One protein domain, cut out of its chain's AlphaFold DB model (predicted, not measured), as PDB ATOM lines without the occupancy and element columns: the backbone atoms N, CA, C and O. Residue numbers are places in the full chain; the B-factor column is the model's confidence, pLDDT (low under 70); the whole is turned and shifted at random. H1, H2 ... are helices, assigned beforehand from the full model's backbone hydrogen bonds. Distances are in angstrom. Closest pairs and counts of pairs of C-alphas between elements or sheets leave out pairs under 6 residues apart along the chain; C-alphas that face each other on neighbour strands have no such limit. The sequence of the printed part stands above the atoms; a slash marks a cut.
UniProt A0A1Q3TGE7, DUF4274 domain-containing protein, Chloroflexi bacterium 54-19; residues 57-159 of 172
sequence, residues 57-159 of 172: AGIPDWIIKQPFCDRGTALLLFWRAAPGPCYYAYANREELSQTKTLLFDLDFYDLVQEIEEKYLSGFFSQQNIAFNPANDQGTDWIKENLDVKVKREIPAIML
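This is residues 57 to 159 of the 172 residues of the protein "DUF4274 domain-containing protein" of Chloroflexi bacterium 54-19 (UniProt A0A1Q3TGE7). Two helices, H2 and H5, pack side by side and run opposite ways as the core, and the short helix H1 makes a triangle with them on one side. On the other side of this core lie the short helix H6 and the last stretch, residues 147 to 159, while H4 folds back along the first residues of H5 and reaches out at one end. The printed part has 103 residues with six named helices, H1 to H6 in order along the chain, and no named strand; the class is all helix, though under half of the residues, 49, are in named elements. The whole is compact, with a radius of gyration of the C-alphas of 13.5 A and spans of 39 by 26 by 23 A.

H1 is residues 58 to 63, 8.7 A from first to last C-alpha, and begins at C-alpha 58 at (96.149, 136.772, 96.329). H2 is residues 71 to 80, 14.4 A. H3 is residues 84 to 88, 6.2 A, and H4 is residues 93 to 98, 8.8 A. H5, the longest helix, is residues 106 to 121, 22.4 A, from C-alpha 106 at (89.631, 128.541, 90.516). H6 is residues 141 to 146, 9.1 A, and ends at C-alpha 146 at (98.230, 129.676, 69.355).

H2 and H5 touch at a shallow tilt of 31 degrees, opposite ways, with the closest C-alphas those of Phe 78 and Val 112, 5.8 A apart. H1 is close to H5 but not clearly touching, with the closest C-alphas, of Asp 61 and Leu 111, 6.0 A apart. H1 is likewise close to H2 but not clearly touching, with the C-alphas of Pro 60 and Leu 77 closest at 6.6 A. H4 and H5 form a helical hairpin at a shallow tilt of 9 degrees; H5 touches H4 with residues 106 to 110 alone, and the closest C-alphas, of Ser 97 and Leu 106, are 6.9 A apart. H3 is close but not clearly touching to H5, with the C-alphas of Cys 86 and Tyr 109 closest at 6.4 A, and to H6, with those of Gly 84 and Asn 145 closest at 6.1 A. H1 and H6 are apart. In H1, H2, H3, H4, H5 and H6 every O i to N i+4 pair is within hydrogen-bond range.

The two C-alphas farthest apart, of Lys 100 and Asn 128, are 40.6 A from each other. The printed part has no cut. The link from H5 to H6, residues 122 to 140, is long. The mean pLDDT of the printed part is 90.8, and it is under 70 in residues 100 to 103 and 145 to 147.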
ATOM      1  N   ALA A  57      96.994 133.406  93.889       95.94
ATOM      2  CA  ALA A  57      96.465 134.566  93.160       95.94
ATOM      3  C   ALA A  57      96.242 135.809  94.042       95.94
ATOM      4  O   ALA A  57      95.823 136.839  93.522       95.94
ATOM      5  N   GLY A  58      96.518 135.738  95.351       97.06
ATOM      6  CA  GLY A  58      96.149 136.772  96.329       97.06
ATOM      7  C   GLY A  58      96.743 138.154  96.038       97.06
ATOM      8  O   GLY A  58      96.004 139.122  95.865       97.06
ATOM      9  N   ILE A  59      98.070 138.253  95.913       98.06
ATOM     10  CA  ILE A  59      98.731 139.525  95.580       98.06
ATOM     11  C   ILE A  59      98.355 140.013  94.169       98.06
ATOM     12  O   ILE A  59      97.991 141.182  94.040       98.06
ATOM     13  N   PRO A  60      98.381 139.183  93.105       98.50
ATOM     14  CA  PRO A  60      97.877 139.583  91.791       98.50
ATOM     15  C   PRO A  60      96.455 140.161  91.817       98.50
ATOM     16  O   PRO A  60      96.207 141.211  91.218       98.50
ATOM     17  N   ASP A  61      95.543 139.512  92.541       98.38
ATOM     18  CA  ASP A  61      94.161 139.952  92.734       98.38
ATOM     19  C   ASP A  61      94.093 141.300  93.472       98.38
ATOM     20  O   ASP A  61      93.381 142.222  93.056       98.38
ATOM     21  N   TRP A  62      94.906 141.470  94.515       98.62
ATOM     22  CA  TRP A  62      95.034 142.741  95.219       98.62
ATOM     23  C   TRP A  62      95.558 143.858  94.301       98.62
ATOM     24  O   TRP A  62      94.994 144.957  94.292       98.62
ATOM     25  N   ILE A  63      96.578 143.590  93.475       98.69
ATOM     26  CA  ILE A  63      97.181 144.574  92.559       98.69
ATOM     27  C   ILE A  63      96.137 145.119  91.580       98.69
ATOM     28  O   ILE A  63      96.032 146.333  91.398       98.69
ATOM     29  N   ILE A  64      95.330 144.257  90.954       98.56
ATOM     30  CA  ILE A  64      94.354 144.674  89.927       98.56
ATOM     31  C   ILE A  64      93.174 145.468  90.505       98.56
ATOM     32  O   ILE A  64      92.348 146.003  89.756       98.56
ATOM     33  N   LYS A  65      93.051 145.523  91.836       98.12
ATOM     34  CA  LYS A  65      92.042 146.299  92.569       98.12
ATOM     35  C   LYS A  65      92.562 147.667  93.009       98.12
ATOM     36  O   LYS A  65      91.752 148.515  93.381       98.12
ATOM     37  N   GLN A  66      93.867 147.922  92.899       98.12
ATOM     38  CA  GLN A  66      94.432 149.213  93.272       98.12
ATOM     39  C   GLN A  66      94.057 150.310  92.265       98.12
ATOM     40  O   GLN A  66      94.161 150.105  91.052       98.12
ATOM     41  N   PRO A  67      93.679 151.516  92.733       96.50
ATOM     42  CA  PRO A  67      93.234 152.605  91.858       96.50
ATOM     43  C   PRO A  67      94.346 153.159  90.954       96.50
ATOM     44  O   PRO A  67      94.065 153.839  89.968       96.50
ATOM     45  N   PHE A  68      95.605 152.872  91.284       96.94
ATOM     46  CA  PHE A  68      96.791 153.247  90.517       96.94
ATOM     47  C   PHE A  68      97.443 152.060  89.793       96.94
ATOM     48  O   PHE A  68      98.566 152.184  89.311       96.94
ATOM     49  N   CYS A  69      96.744 150.925  89.675       98.56
ATOM     50  CA  CYS A  69      97.194 149.827  88.828       98.56
ATOM     51  C   CYS A  69      97.253 150.277  87.361       98.56
ATOM     52  O   CYS A  69      96.258 150.737  86.790       98.56
ATOM     53  N   ASP A  70      98.439 150.168  86.762       98.69
ATOM     54  CA  ASP A  70      98.656 150.515  85.362       98.69
ATOM     55  C   ASP A  70      98.116 149.427  84.433       98.69
ATOM     56  O   ASP A  70      98.230 148.230  84.707       98.69
ATOM     57  N   ARG A  71      97.582 149.837  83.282       98.56
ATOM     58  CA  ARG A  71      97.104 148.920  82.244       98.56
ATOM     59  C   ARG A  71      98.194 147.944  81.788       98.56
ATOM     60  O   ARG A  71      97.875 146.787  81.521       98.56
ATOM     61  N   GLY A  72      99.456 148.373  81.706       98.56
ATOM     62  CA  GLY A  72     100.583 147.489  81.397       98.56
ATOM     63  C   GLY A  72     100.836 146.449  82.485       98.56
ATOM     64  O   GLY A  72     101.070 145.284  82.175       98.56
ATOM     65  N   THR A  73     100.707 146.834  83.757       98.81
ATOM     66  CA  THR A  73     100.822 145.916  84.904       98.81
ATOM     67  C   THR A  73      99.695 144.887  84.925       98.81
ATOM     68  O   THR A  73      99.950 143.703  85.128       98.81
ATOM     69  N   ALA A  74      98.457 145.299  84.647       98.75
ATOM     70  CA  ALA A  74      97.342 144.365  84.523       98.75
ATOM     71  C   ALA A  74      97.562 143.364  83.375       98.75
ATOM     72  O   ALA A  74      97.307 142.172  83.540       98.75
ATOM     73  N   LEU A  75      98.082 143.825  82.229       98.75
ATOM     74  CA  LEU A  75      98.376 142.935  81.104       98.75
ATOM     75  C   LEU A  75      99.515 141.952  81.424       98.75
ATOM     76  O   LEU A  75      99.413 140.780  81.073       98.75
ATOM     77  N   LEU A  76     100.555 142.399  82.136       98.56
ATOM     78  CA  LEU A  76     101.618 141.533  82.659       98.56
ATOM     79  C   LEU A  76     101.040 140.401  83.522       98.56
ATOM     80  O   LEU A  76     101.352 139.233  83.286       98.56
ATOM     81  N   LEU A  77     100.183 140.738  84.491       98.56
ATOM     82  CA  LEU A  77      99.548 139.755  85.374       98.56
ATOM     83  C   LEU A  77      98.663 138.778  84.599       98.56
ATOM     84  O   LEU A  77      98.732 137.579  84.850       98.56
ATOM     85  N   PHE A  78      97.885 139.262  83.628       98.12
ATOM     86  CA  PHE A  78      97.040 138.400  82.801       98.12
ATOM     87  C   PHE A  78      97.843 137.299  82.108       98.12
ATOM     88  O   PHE A  78      97.463 136.134  82.171       98.12
ATOM     89  N   TRP A  79      98.949 137.656  81.451       96.94
ATOM     90  CA  TRP A  79      99.732 136.687  80.684       96.94
ATOM     91  C   TRP A  79     100.533 135.742  81.574       96.94
ATOM     92  O   TRP A  79     100.619 134.552  81.274       96.94
ATOM     93  N   ARG A  80     101.056 136.240  82.698       95.56
ATOM     94  CA  ARG A  80     101.795 135.414  83.661       95.56
ATOM     95  C   ARG A  80     100.912 134.503  84.508       95.56
ATOM     96  O   ARG A  80     101.396 133.469  84.952       95.56
ATOM     97  N   ALA A  81      99.618 134.803  84.620       94.19
ATOM     98  CA  ALA A  81      98.617 133.882  85.159       94.19
ATOM     99  C   ALA A  81      98.332 132.679  84.234       94.19
ATOM    100  O   ALA A  81      97.440 131.887  84.528       94.19
ATOM    101  N   ALA A  82      99.064 132.544  83.117       91.69
ATOM    102  CA  ALA A  82      98.938 131.465  82.142       91.69
ATOM    103  C   ALA A  82      97.474 131.255  81.711       91.69
ATOM    104  O   ALA A  82      96.892 130.204  81.969       91.69
ATOM    105  N   PRO A  83      96.855 132.235  81.029       91.50
ATOM    106  CA  PRO A  83      95.404 132.307  80.873       91.50
ATOM    107  C   PRO A  83      94.832 131.213  79.959       91.50
ATOM    108  O   PRO A  83      93.623 131.001  79.925       91.50
ATOM    109  N   GLY A  84      95.683 130.494  79.223       88.12
ATOM    110  CA  GLY A  84      95.318 129.471  78.247       88.12
ATOM    111  C   GLY A  84      94.192 128.512  78.675       88.12
ATOM    112  O   GLY A  84      93.213 128.386  77.929       88.12
ATOM    113  N   PRO A  85      94.249 127.863  79.857       84.56
ATOM    114  CA  PRO A  85      93.204 126.945  80.302       84.56
ATOM    115  C   PRO A  85      91.802 127.575  80.343       84.56
ATOM    116  O   PRO A  85      90.829 126.891  80.016       84.56
ATOM    117  N   CYS A  86      91.677 128.876  80.635       83.88
ATOM    118  CA  CYS A  86      90.400 129.604  80.582       83.88
ATOM    119  C   CYS A  86      89.792 129.676  79.171       83.88
ATOM    120  O   CYS A  86      88.596 129.916  79.035       83.88
ATOM    121  N   TYR A  87      90.598 129.502  78.121       84.38
ATOM    122  CA  TYR A  87      90.172 129.667  76.729       84.38
ATOM    123  C   TYR A  87      90.100 128.353  75.957       84.38
ATOM    124  O   TYR A  87      89.272 128.247  75.054       84.38
ATOM    125  N   TYR A  88      90.914 127.343  76.283       83.00
ATOM    126  CA  TYR A  88      90.873 126.042  75.600       83.00
ATOM    127  C   TYR A  88      90.363 124.881  76.461       83.00
ATOM    128  O   TYR A  88      89.761 123.953  75.917       83.00
ATOM    129  N   ALA A  89      90.571 124.903  77.782       80.69
ATOM    130  CA  ALA A  89      90.262 123.756  78.640       80.69
ATOM    131  C   ALA A  89      88.847 123.834  79.219       80.69
ATOM    132  O   ALA A  89      88.134 122.829  79.211       80.69
ATOM    133  N   TYR A  90      88.392 125.020  79.622       81.56
ATOM    134  CA  TYR A  90      87.111 125.208  80.313       81.56
ATOM    135  C   TYR A  90      86.212 126.200  79.568       81.56
ATOM    136  O   TYR A  90      86.677 127.177  78.996       81.56
ATOM    137  N   ALA A  91      84.912 125.923  79.532       80.06
ATOM    138  CA  ALA A  91      83.892 126.797  78.967       80.06
ATOM    139  C   ALA A  91      83.399 127.824  79.993       80.06
ATOM    140  O   ALA A  91      82.901 128.879  79.609       80.06
ATOM    141  N   ASN A  92      83.486 127.492  81.284       85.06
ATOM    142  CA  ASN A  92      83.116 128.356  82.396       85.06
ATOM    143  C   ASN A  92      83.736 127.855  83.717       85.06
ATOM    144  O   ASN A  92      84.278 126.748  83.795       85.06
ATOM    145  N   ARG A  93      83.585 128.667  84.768       88.38
ATOM    146  CA  ARG A  93      84.022 128.371  86.139       88.38
ATOM    147  C   ARG A  93      83.408 127.090  86.722       88.38
ATOM    148  O   ARG A  93      84.062 126.399  87.496       88.38
ATOM    149  N   GLU A  94      82.160 126.763  86.366       88.12
ATOM    150  CA  GLU A  94      81.474 125.567  86.876       88.12
ATOM    151  C   GLU A  94      82.147 124.286  86.358       88.12
ATOM    152  O   GLU A  94      82.443 123.398  87.157       88.12
ATOM    153  N   GLU A  95      82.478 124.225  85.060       85.31
ATOM    154  CA  GLU A  95      83.212 123.101  84.453       85.31
ATOM    155  C   GLU A  95      84.549 122.872  85.169       85.31
ATOM    156  O   GLU A  95      84.861 121.737  85.533       85.31
ATOM    157  N   LEU A  96      85.296 123.947  85.448       85.50
ATOM    158  CA  LEU A  96      86.550 123.871  86.198       85.50
ATOM    159  C   LEU A  96      86.333 123.336  87.622       85.50
ATOM    160  O   LEU A  96      87.012 122.396  88.032       85.50
ATOM    161  N   SER A  97      85.348 123.853  88.363       84.81
ATOM    162  CA  SER A  97      85.097 123.413  89.748       84.81
ATOM    163  C   SER A  97      84.711 121.931  89.868       84.81
ATOM    164  O   SER A  97      84.891 121.316  90.920       84.81
ATOM    165  N   GLN A  98      84.188 121.339  88.790       85.38
ATOM    166  CA  GLN A  98      83.848 119.918  88.721       85.38
ATOM    167  C   GLN A  98      85.034 119.041  88.282       85.38
ATOM    168  O   GLN A  98      85.012 117.822  88.493       85.38
ATOM    169  N   THR A  99      86.081 119.624  87.691       76.31
ATOM    170  CA  THR A  99      87.294 118.892  87.315       76.31
ATOM    171  C   THR A  99      88.229 118.683  88.506       76.31
ATOM    172  O   THR A  99      88.601 119.611  89.208       76.31
ATOM    173  N   LYS A 100      88.673 117.438  88.722       67.00
ATOM    174  CA  LYS A 100      89.641 117.066  89.776       67.00
ATOM    175  C   LYS A 100      91.095 117.280  89.336       67.00
ATOM    176  O   LYS A 100      91.928 116.393  89.511       67.00
ATOM    177  N   THR A 101      91.375 118.384  88.658       67.62
ATOM    178  CA  THR A 101      92.700 118.665  88.097       67.62
ATOM    179  C   THR A 101      93.502 119.570  89.023       67.62
ATOM    180  O   THR A 101      92.944 120.460  89.649       67.62
ATOM    181  N   LEU A 102      94.812 119.334  89.101       65.62
ATOM    182  CA  LEU A 102      95.769 120.193  89.812       65.62
ATOM    183  C   LEU A 102      96.409 121.237  88.882       65.62
ATOM    184  O   LEU A 102      97.300 121.962  89.297       65.62
ATOM    185  N   LEU A 103      96.023 121.258  87.599       64.44
ATOM    186  CA  LEU A 103      96.721 122.033  86.569       64.44
ATOM    187  C   LEU A 103      96.365 123.524  86.565       64.44
ATOM    188  O   LEU A 103      97.110 124.306  85.986       64.44
ATOM    189  N   PHE A 104      95.215 123.906  87.121       74.38
ATOM    190  CA  PHE A 104      94.735 125.286  87.108       74.38
ATOM    191  C   PHE A 104      93.690 125.476  88.209       74.38
ATOM    192  O   PHE A 104      92.732 124.703  88.261       74.38
ATOM    193  N   ASP A 105      93.887 126.461  89.085       84.31
ATOM    194  CA  ASP A 105      93.001 126.717  90.225       84.31
ATOM    195  C   ASP A 105      91.872 127.700  89.861       84.31
ATOM    196  O   ASP A 105      91.998 128.520  88.947       84.31
ATOM    197  N   LEU A 106      90.760 127.620  90.592       90.38
ATOM    198  CA  LEU A 106      89.631 128.541  90.516       90.38
ATOM    199  C   LEU A 106      90.058 129.986  90.776       90.38
ATOM    200  O   LEU A 106      89.553 130.877  90.101       90.38
ATOM    201  N   ASP A 107      91.009 130.213  91.679       92.69
ATOM    202  CA  ASP A 107      91.467 131.566  92.002       92.69
ATOM    203  C   ASP A 107      92.190 132.220  90.810       92.69
ATOM    204  O   ASP A 107      91.950 133.385  90.495       92.69
ATOM    205  N   PHE A 108      93.003 131.460  90.064       92.69
ATOM    206  CA  PHE A 108      93.618 131.953  88.825       92.69
ATOM    207  C   PHE A 108      92.601 132.125  87.698       92.69
ATOM    208  O   PHE A 108      92.708 133.071  86.916       92.69
ATOM    209  N   TYR A 109      91.592 131.253  87.618       93.12
ATOM    210  CA  TYR A 109      90.485 131.450  86.685       93.12
ATOM    211  C   TYR A 109      89.773 132.778  86.956       93.12
ATOM    212  O   TYR A 109      89.569 133.561  86.027       93.12
ATOM    213  N   ASP A 110      89.425 133.037  88.216       95.12
ATOM    214  CA  ASP A 110      88.717 134.245  88.635       95.12
ATOM    215  C   ASP A 110      89.581 135.495  88.392       95.12
ATOM    216  O   ASP A 110      89.094 136.459  87.798       95.12
ATOM    217  N   LEU A 111      90.881 135.437  88.706       97.69
ATOM    218  CA  LEU A 111      91.842 136.499  88.391       97.69
ATOM    219  C   LEU A 111      91.877 136.822  86.889       97.69
ATOM    220  O   LEU A 111      91.779 137.985  86.498       97.69
ATOM    221  N   VAL A 112      92.005 135.805  86.030       96.44
ATOM    222  CA  VAL A 112      92.068 135.985  84.570       96.44
ATOM    223  C   VAL A 112      90.782 136.620  84.039       96.44
ATOM    224  O   VAL A 112      90.853 137.533  83.212       96.44
ATOM    225  N   GLN A 113      89.614 136.172  84.516       95.88
ATOM    226  CA  GLN A 113      88.335 136.770  84.122       95.88
ATOM    227  C   GLN A 113      88.223 138.225  84.596       95.88
ATOM    228  O   GLN A 113      87.862 139.090  83.800       95.88
ATOM    229  N   GLU A 114      88.582 138.522  85.848       98.31
ATOM    230  CA  GLU A 114      88.487 139.880  86.393       98.31
ATOM    231  C   GLU A 114      89.426 140.851  85.661       98.31
ATOM    232  O   GLU A 114      89.034 141.983  85.353       98.31
ATOM    233  N   ILE A 115      90.646 140.414  85.317       98.62
ATOM    234  CA  ILE A 115      91.558 141.226  84.505       98.62
ATOM    235  C   ILE A 115      90.960 141.483  83.123       98.62
ATOM    236  O   ILE A 115      90.932 142.641  82.709       98.62
ATOM    237  N   GLU A 116      90.466 140.458  82.418       98.06
ATOM    238  CA  GLU A 116      89.831 140.625  81.100       98.06
ATOM    239  C   GLU A 116      88.689 141.655  81.168       98.06
ATOM    240  O   GLU A 116      88.681 142.629  80.412       98.06
ATOM    241  N   GLU A 117      87.762 141.499  82.114       98.12
ATOM    242  CA  GLU A 117      86.608 142.388  82.280       98.12
ATOM    243  C   GLU A 117      87.022 143.844  82.559       98.12
ATOM    244  O   GLU A 117      86.540 144.785  81.910       98.12
ATOM    245  N   LYS A 118      87.964 144.061  83.485       98.50
ATOM    246  CA  LYS A 118      88.504 145.396  83.795       98.50
ATOM    247  C   LYS A 118      89.259 146.000  82.610       98.50
ATOM    248  O   LYS A 118      89.136 147.194  82.322       98.50
ATOM    249  N   TYR A 119      90.022 145.184  81.891       98.38
ATOM    250  CA  TYR A 119      90.827 145.627  80.758       98.38
ATOM    251  C   TYR A 119      89.953 146.090  79.585       98.38
ATOM    252  O   TYR A 119      90.231 147.139  78.987       98.38
ATOM    253  N   LEU A 120      88.881 145.343  79.296       97.88
ATOM    254  CA  LEU A 120      87.913 145.637  78.235       97.88
ATOM    255  C   LEU A 120      86.976 146.800  78.575       97.88
ATOM    256  O   LEU A 120      86.606 147.562  77.684       97.88
ATOM    257  N   SER A 121      86.616 146.975  79.848       97.81
ATOM    258  CA  SER A 121      85.772 148.093  80.295       97.81
ATOM    259  C   SER A 121      86.512 149.432  80.397       97.81
ATOM    260  O   SER A 121      85.877 150.471  80.571       97.81
ATOM    261  N   GLY A 122      87.845 149.433  80.275       96.25
ATOM    262  CA  GLY A 122      88.661 150.638  80.436       96.25
ATOM    263  C   GLY A 122      88.844 151.060  81.898       96.25
ATOM    264  O   GLY A 122      89.082 152.235  82.159       96.25
ATOM    265  N   PHE A 123      88.739 150.118  82.843       97.62
ATOM    266  CA  PHE A 123      88.884 150.363  84.282       97.62
ATOM    267  C   PHE A 123      90.255 150.957  84.649       97.62
ATOM    268  O   PHE A 123      90.346 151.880  85.459       97.62
ATOM    269  N   PHE A 124      91.328 150.452  84.032       97.56
ATOM    270  CA  PHE A 124      92.692 150.930  84.268       97.56
ATOM    271  C   PHE A 124      92.911 152.285  83.591       97.56
ATOM    272  O   PHE A 124      93.105 152.374  82.375       97.56
ATOM    273  N   SER A 125      92.866 153.348  84.394       94.00
ATOM    274  CA  SER A 125      92.994 154.731  83.922       94.00
ATOM    275  C   SER A 125      94.432 155.132  83.568       94.00
ATOM    276  O   SER A 125      94.630 156.057  82.781       94.00
ATOM    277  N   GLN A 126      95.430 154.430  84.114       94.81
ATOM    278  CA  GLN A 126      96.847 154.672  83.842       94.81
ATOM    279  C   GLN A 126      97.370 153.763  82.725       94.81
ATOM    280  O   GLN A 126      97.006 152.589  82.650       94.81
ATOM    281  N   GLN A 127      98.202 154.324  81.843       95.94
ATOM    282  CA  GLN A 127      98.835 153.627  80.713       95.94
ATOM    283  C   GLN A 127     100.276 154.128  80.514       95.94
ATOM    284  O   GLN A 127     100.707 154.482  79.416       95.94
ATOM    285  N   ASN A 128     100.982 154.270  81.628       97.31
ATOM    286  CA  ASN A 128     102.319 154.831  81.718       97.31
ATOM    287  C   ASN A 128     103.406 153.760  81.592       97.31
ATOM    288  O   ASN A 128     104.555 154.119  81.321       97.31
ATOM    289  N   ILE A 129     103.067 152.477  81.767       98.38
ATOM    290  CA  ILE A 129     104.013 151.359  81.759       98.38
ATOM    291  C   ILE A 129     103.742 150.457  80.551       98.38
ATOM    292  O   ILE A 129     102.637 149.953  80.347       98.38
ATOM    293  N   ALA A 130     104.779 150.242  79.744       98.00
ATOM    294  CA  ALA A 130     104.698 149.357  78.592       98.00
ATOM    295  C   ALA A 130     104.910 147.896  79.011       98.00
ATOM    296  O   ALA A 130     105.889 147.571  79.681       98.00
ATOM    297  N   PHE A 131     104.039 147.009  78.541       98.44
ATOM    298  CA  PHE A 131     104.203 145.562  78.584       98.44
ATOM    299  C   PHE A 131     103.928 144.990  77.192       98.44
ATOM    300  O   PHE A 131     102.955 145.374  76.541       98.44
ATOM    301  N   ASN A 132     104.786 144.080  76.730       97.94
ATOM    302  CA  ASN A 132     104.642 143.426  75.435       97.94
ATOM    303  C   ASN A 132     104.451 141.913  75.623       97.94
ATOM    304  O   ASN A 132     105.428 141.227  75.925       97.94
ATOM    305  N   PRO A 133     103.249 141.364  75.382       97.19
ATOM    306  CA  PRO A 133     103.012 139.930  75.543       97.19
ATOM    307  C   PRO A 133     103.787 139.050  74.554       97.19
ATOM    308  O   PRO A 133     103.987 137.869  74.817       97.19
ATOM    309  N   ALA A 134     104.275 139.611  73.446       96.62
ATOM    310  CA  ALA A 134     105.143 138.896  72.512       96.62
ATOM    311  C   ALA A 134     106.625 138.879  72.941       96.62
ATOM    312  O   ALA A 134     107.454 138.301  72.237       96.62
ATOM    313  N   ASN A 135     106.987 139.566  74.032       95.56
ATOM    314  CA  ASN A 135     108.345 139.580  74.571       95.56
ATOM    315  C   ASN A 135     108.363 139.973  76.062       95.56
ATOM    316  O   ASN A 135     108.630 141.127  76.406       95.56
ATOM    317  N   ASP A 136     108.140 138.998  76.940       94.19
ATOM    318  CA  ASP A 136     108.383 139.100  78.382       94.19
ATOM    319  C   ASP A 136     109.648 138.314  78.732       94.19
ATOM    320  O   ASP A 136     109.635 137.088  78.790       94.19
ATOM    321  N   GLN A 137     110.769 139.017  78.905       90.94
ATOM    322  CA  GLN A 137     112.081 138.401  79.171       90.94
ATOM    323  C   GLN A 137     112.474 137.316  78.141       90.94
ATOM    324  O   GLN A 137     113.154 136.347  78.472       90.94
ATOM    325  N   GLY A 138     112.078 137.494  76.875       92.12
ATOM    326  CA  GLY A 138     112.326 136.539  75.790       92.12
ATOM    327  C   GLY A 138     111.195 135.536  75.541       92.12
ATOM    328  O   GLY A 138     111.249 134.832  74.533       92.12
ATOM    329  N   THR A 139     110.169 135.498  76.395       92.81
ATOM    330  CA  THR A 139     108.971 134.672  76.201       92.81
ATOM    331  C   THR A 139     107.958 135.384  75.306       92.81
ATOM    332  O   THR A 139     107.620 136.546  75.530       92.81
ATOM    333  N   ASP A 140     107.457 134.674  74.294       94.94
ATOM    334  CA  ASP A 140     106.352 135.112  73.436       94.94
ATOM    335  C   ASP A 140     105.078 134.371  73.858       94.94
ATOM    336  O   ASP A 140     104.768 133.289  73.353       94.94
ATOM    337  N   TRP A 141     104.348 134.958  74.809       92.50
ATOM    338  CA  TRP A 141     103.149 134.356  75.393       92.50
ATOM    339  C   TRP A 141     102.038 134.136  74.366       92.50
ATOM    340  O   TRP A 141     101.236 133.210  74.498       92.50
ATOM    341  N   ILE A 142     101.985 134.973  73.326       90.56
ATOM    342  CA  ILE A 142     100.986 134.849  72.266       90.56
ATOM    343  C   ILE A 142     101.222 133.538  71.521       90.56
ATOM    344  O   ILE A 142     100.292 132.747  71.375       90.56
ATOM    345  N   LYS A 143     102.464 133.269  71.094       86.06
ATOM    346  CA  LYS A 143     102.795 132.032  70.372       86.06
ATOM    347  C   LYS A 143     102.508 130.776  71.181       86.06
ATOM    348  O   LYS A 143     101.958 129.831  70.621       86.06
ATOM    349  N   GLU A 144     102.817 130.779  72.473       74.94
ATOM    350  CA  GLU A 144     102.552 129.626  73.345       74.94
ATOM    351  C   GLU A 144     101.060 129.260  73.423       74.94
ATOM    352  O   GLU A 144     100.719 128.103  73.663       74.94
ATOM    353  N   ASN A 145     100.162 130.214  73.157       69.12
ATOM    354  CA  ASN A 145      98.715 130.008  73.205       69.12
ATOM    355  C   ASN A 145      98.060 129.735  71.832       69.12
ATOM    356  O   ASN A 145      96.864 129.448  71.789       69.12
ATOM    357  N   LEU A 146      98.798 129.797  70.713       64.81
ATOM    358  CA  LEU A 146      98.230 129.676  69.355       64.81
ATOM    359  C   LEU A 146      98.038 128.231  68.857       64.81
ATOM    360  O   LEU A 146      97.227 128.009  67.958       64.81
ATOM    361  N   ASP A 147      98.730 127.246  69.432       64.25
ATOM    362  CA  ASP A 147      98.733 125.863  68.919       64.25
ATOM    363  C   ASP A 147      97.589 124.981  69.464       64.25
ATOM    364  O   ASP A 147      97.533 123.775  69.199       64.25
ATOM    365  N   VAL A 148      96.640 125.561  70.207       70.25
ATOM    366  CA  VAL A 148      95.544 124.821  70.849       70.25
ATOM    367  C   VAL A 148      94.195 125.215  70.251       70.25
ATOM    368  O   VAL A 148      93.896 126.385  70.037       70.25
ATOM    369  N   LYS A 149      93.326 124.225  70.006       75.81
ATOM    370  CA  LYS A 149      91.933 124.490  69.629       75.81
ATOM    371  C   LYS A 149      91.215 125.177  70.795       75.81
ATOM    372  O   LYS A 149      90.885 124.523  71.783       75.81
ATOM    373  N   VAL A 150      90.939 126.467  70.651       79.62
ATOM    374  CA  VAL A 150      90.265 127.262  71.681       79.62
ATOM    375  C   VAL A 150      88.741 127.075  71.664       79.62
ATOM    376  O   VAL A 150      88.126 126.900  70.609       79.62
ATOM    377  N   LYS A 151      88.127 127.099  72.853       82.12
ATOM    378  CA  LYS A 151      86.675 127.200  73.076       82.12
ATOM    379  C   LYS A 151      86.198 128.659  72.951       82.12
ATOM    380  O   LYS A 151      85.089 128.888  72.473       82.12
ATOM    381  N   ARG A 152      87.036 129.625  73.354       84.56
ATOM    382  CA  ARG A 152      86.828 131.084  73.253       84.56
ATOM    383  C   ARG A 152      88.144 131.752  72.853       84.56
ATOM    384  O   ARG A 152      89.195 131.310  73.294       84.56
ATOM    385  N   GLU A 153      88.105 132.807  72.050       87.56
ATOM    386  CA  GLU A 153      89.314 133.561  71.688       87.56
ATOM    387  C   GLU A 153      89.708 134.559  72.787       87.56
ATOM    388  O   GLU A 153      88.841 135.151  73.433       87.56
ATOM    389  N   ILE A 154      91.016 134.763  72.977       91.56
ATOM    390  CA  ILE A 154      91.533 135.874  73.786       91.56
ATOM    391  C   ILE A 154      91.202 137.182  73.048       91.56
ATOM    392  O   ILE A 154      91.482 137.275  71.848       91.56
ATOM    393  N   PRO A 155      90.627 138.203  73.713       94.81
ATOM    394  CA  PRO A 155      90.327 139.474  73.065       94.81
ATOM    395  C   PRO A 155      91.567 140.092  72.404       94.81
ATOM    396  O   PRO A 155      92.610 140.224  73.039       94.81
ATOM    397  N   ALA A 156      91.438 140.531  71.147       95.31
ATOM    398  CA  ALA A 156      92.571 140.997  70.337       95.31
ATOM    399  C   ALA A 156      93.407 142.100  71.013       95.31
ATOM    400  O   ALA A 156      94.629 142.069  70.944       95.31
ATOM    401  N   ILE A 157      92.763 143.017  71.742       96.88
ATOM    402  CA  ILE A 157      93.439 144.106  72.465       96.88
ATOM    403  C   ILE A 157      94.388 143.615  73.573       96.88
ATOM    404  O   ILE A 157      95.279 144.347  73.982       96.88
ATOM    405  N   MET A 158      94.214 142.388  74.073       97.31
ATOM    406  CA  MET A 158      95.105 141.781  75.070       97.31
ATOM    407  C   MET A 158      96.332 141.119  74.424       97.31
ATOM    408  O   MET A 158      97.277 140.763  75.121       97.31
ATOM    409  N   LEU A 159      96.335 140.966  73.095       96.31
ATOM    410  CA  LEU A 159      97.480 140.491  72.313       96.31
ATOM    411  C   LEU A 159      98.417 141.643  71.906       96.31
ATOM    412  O   LEU A 159      99.493 141.410  71.360       96.31
TER     413      LEU A 159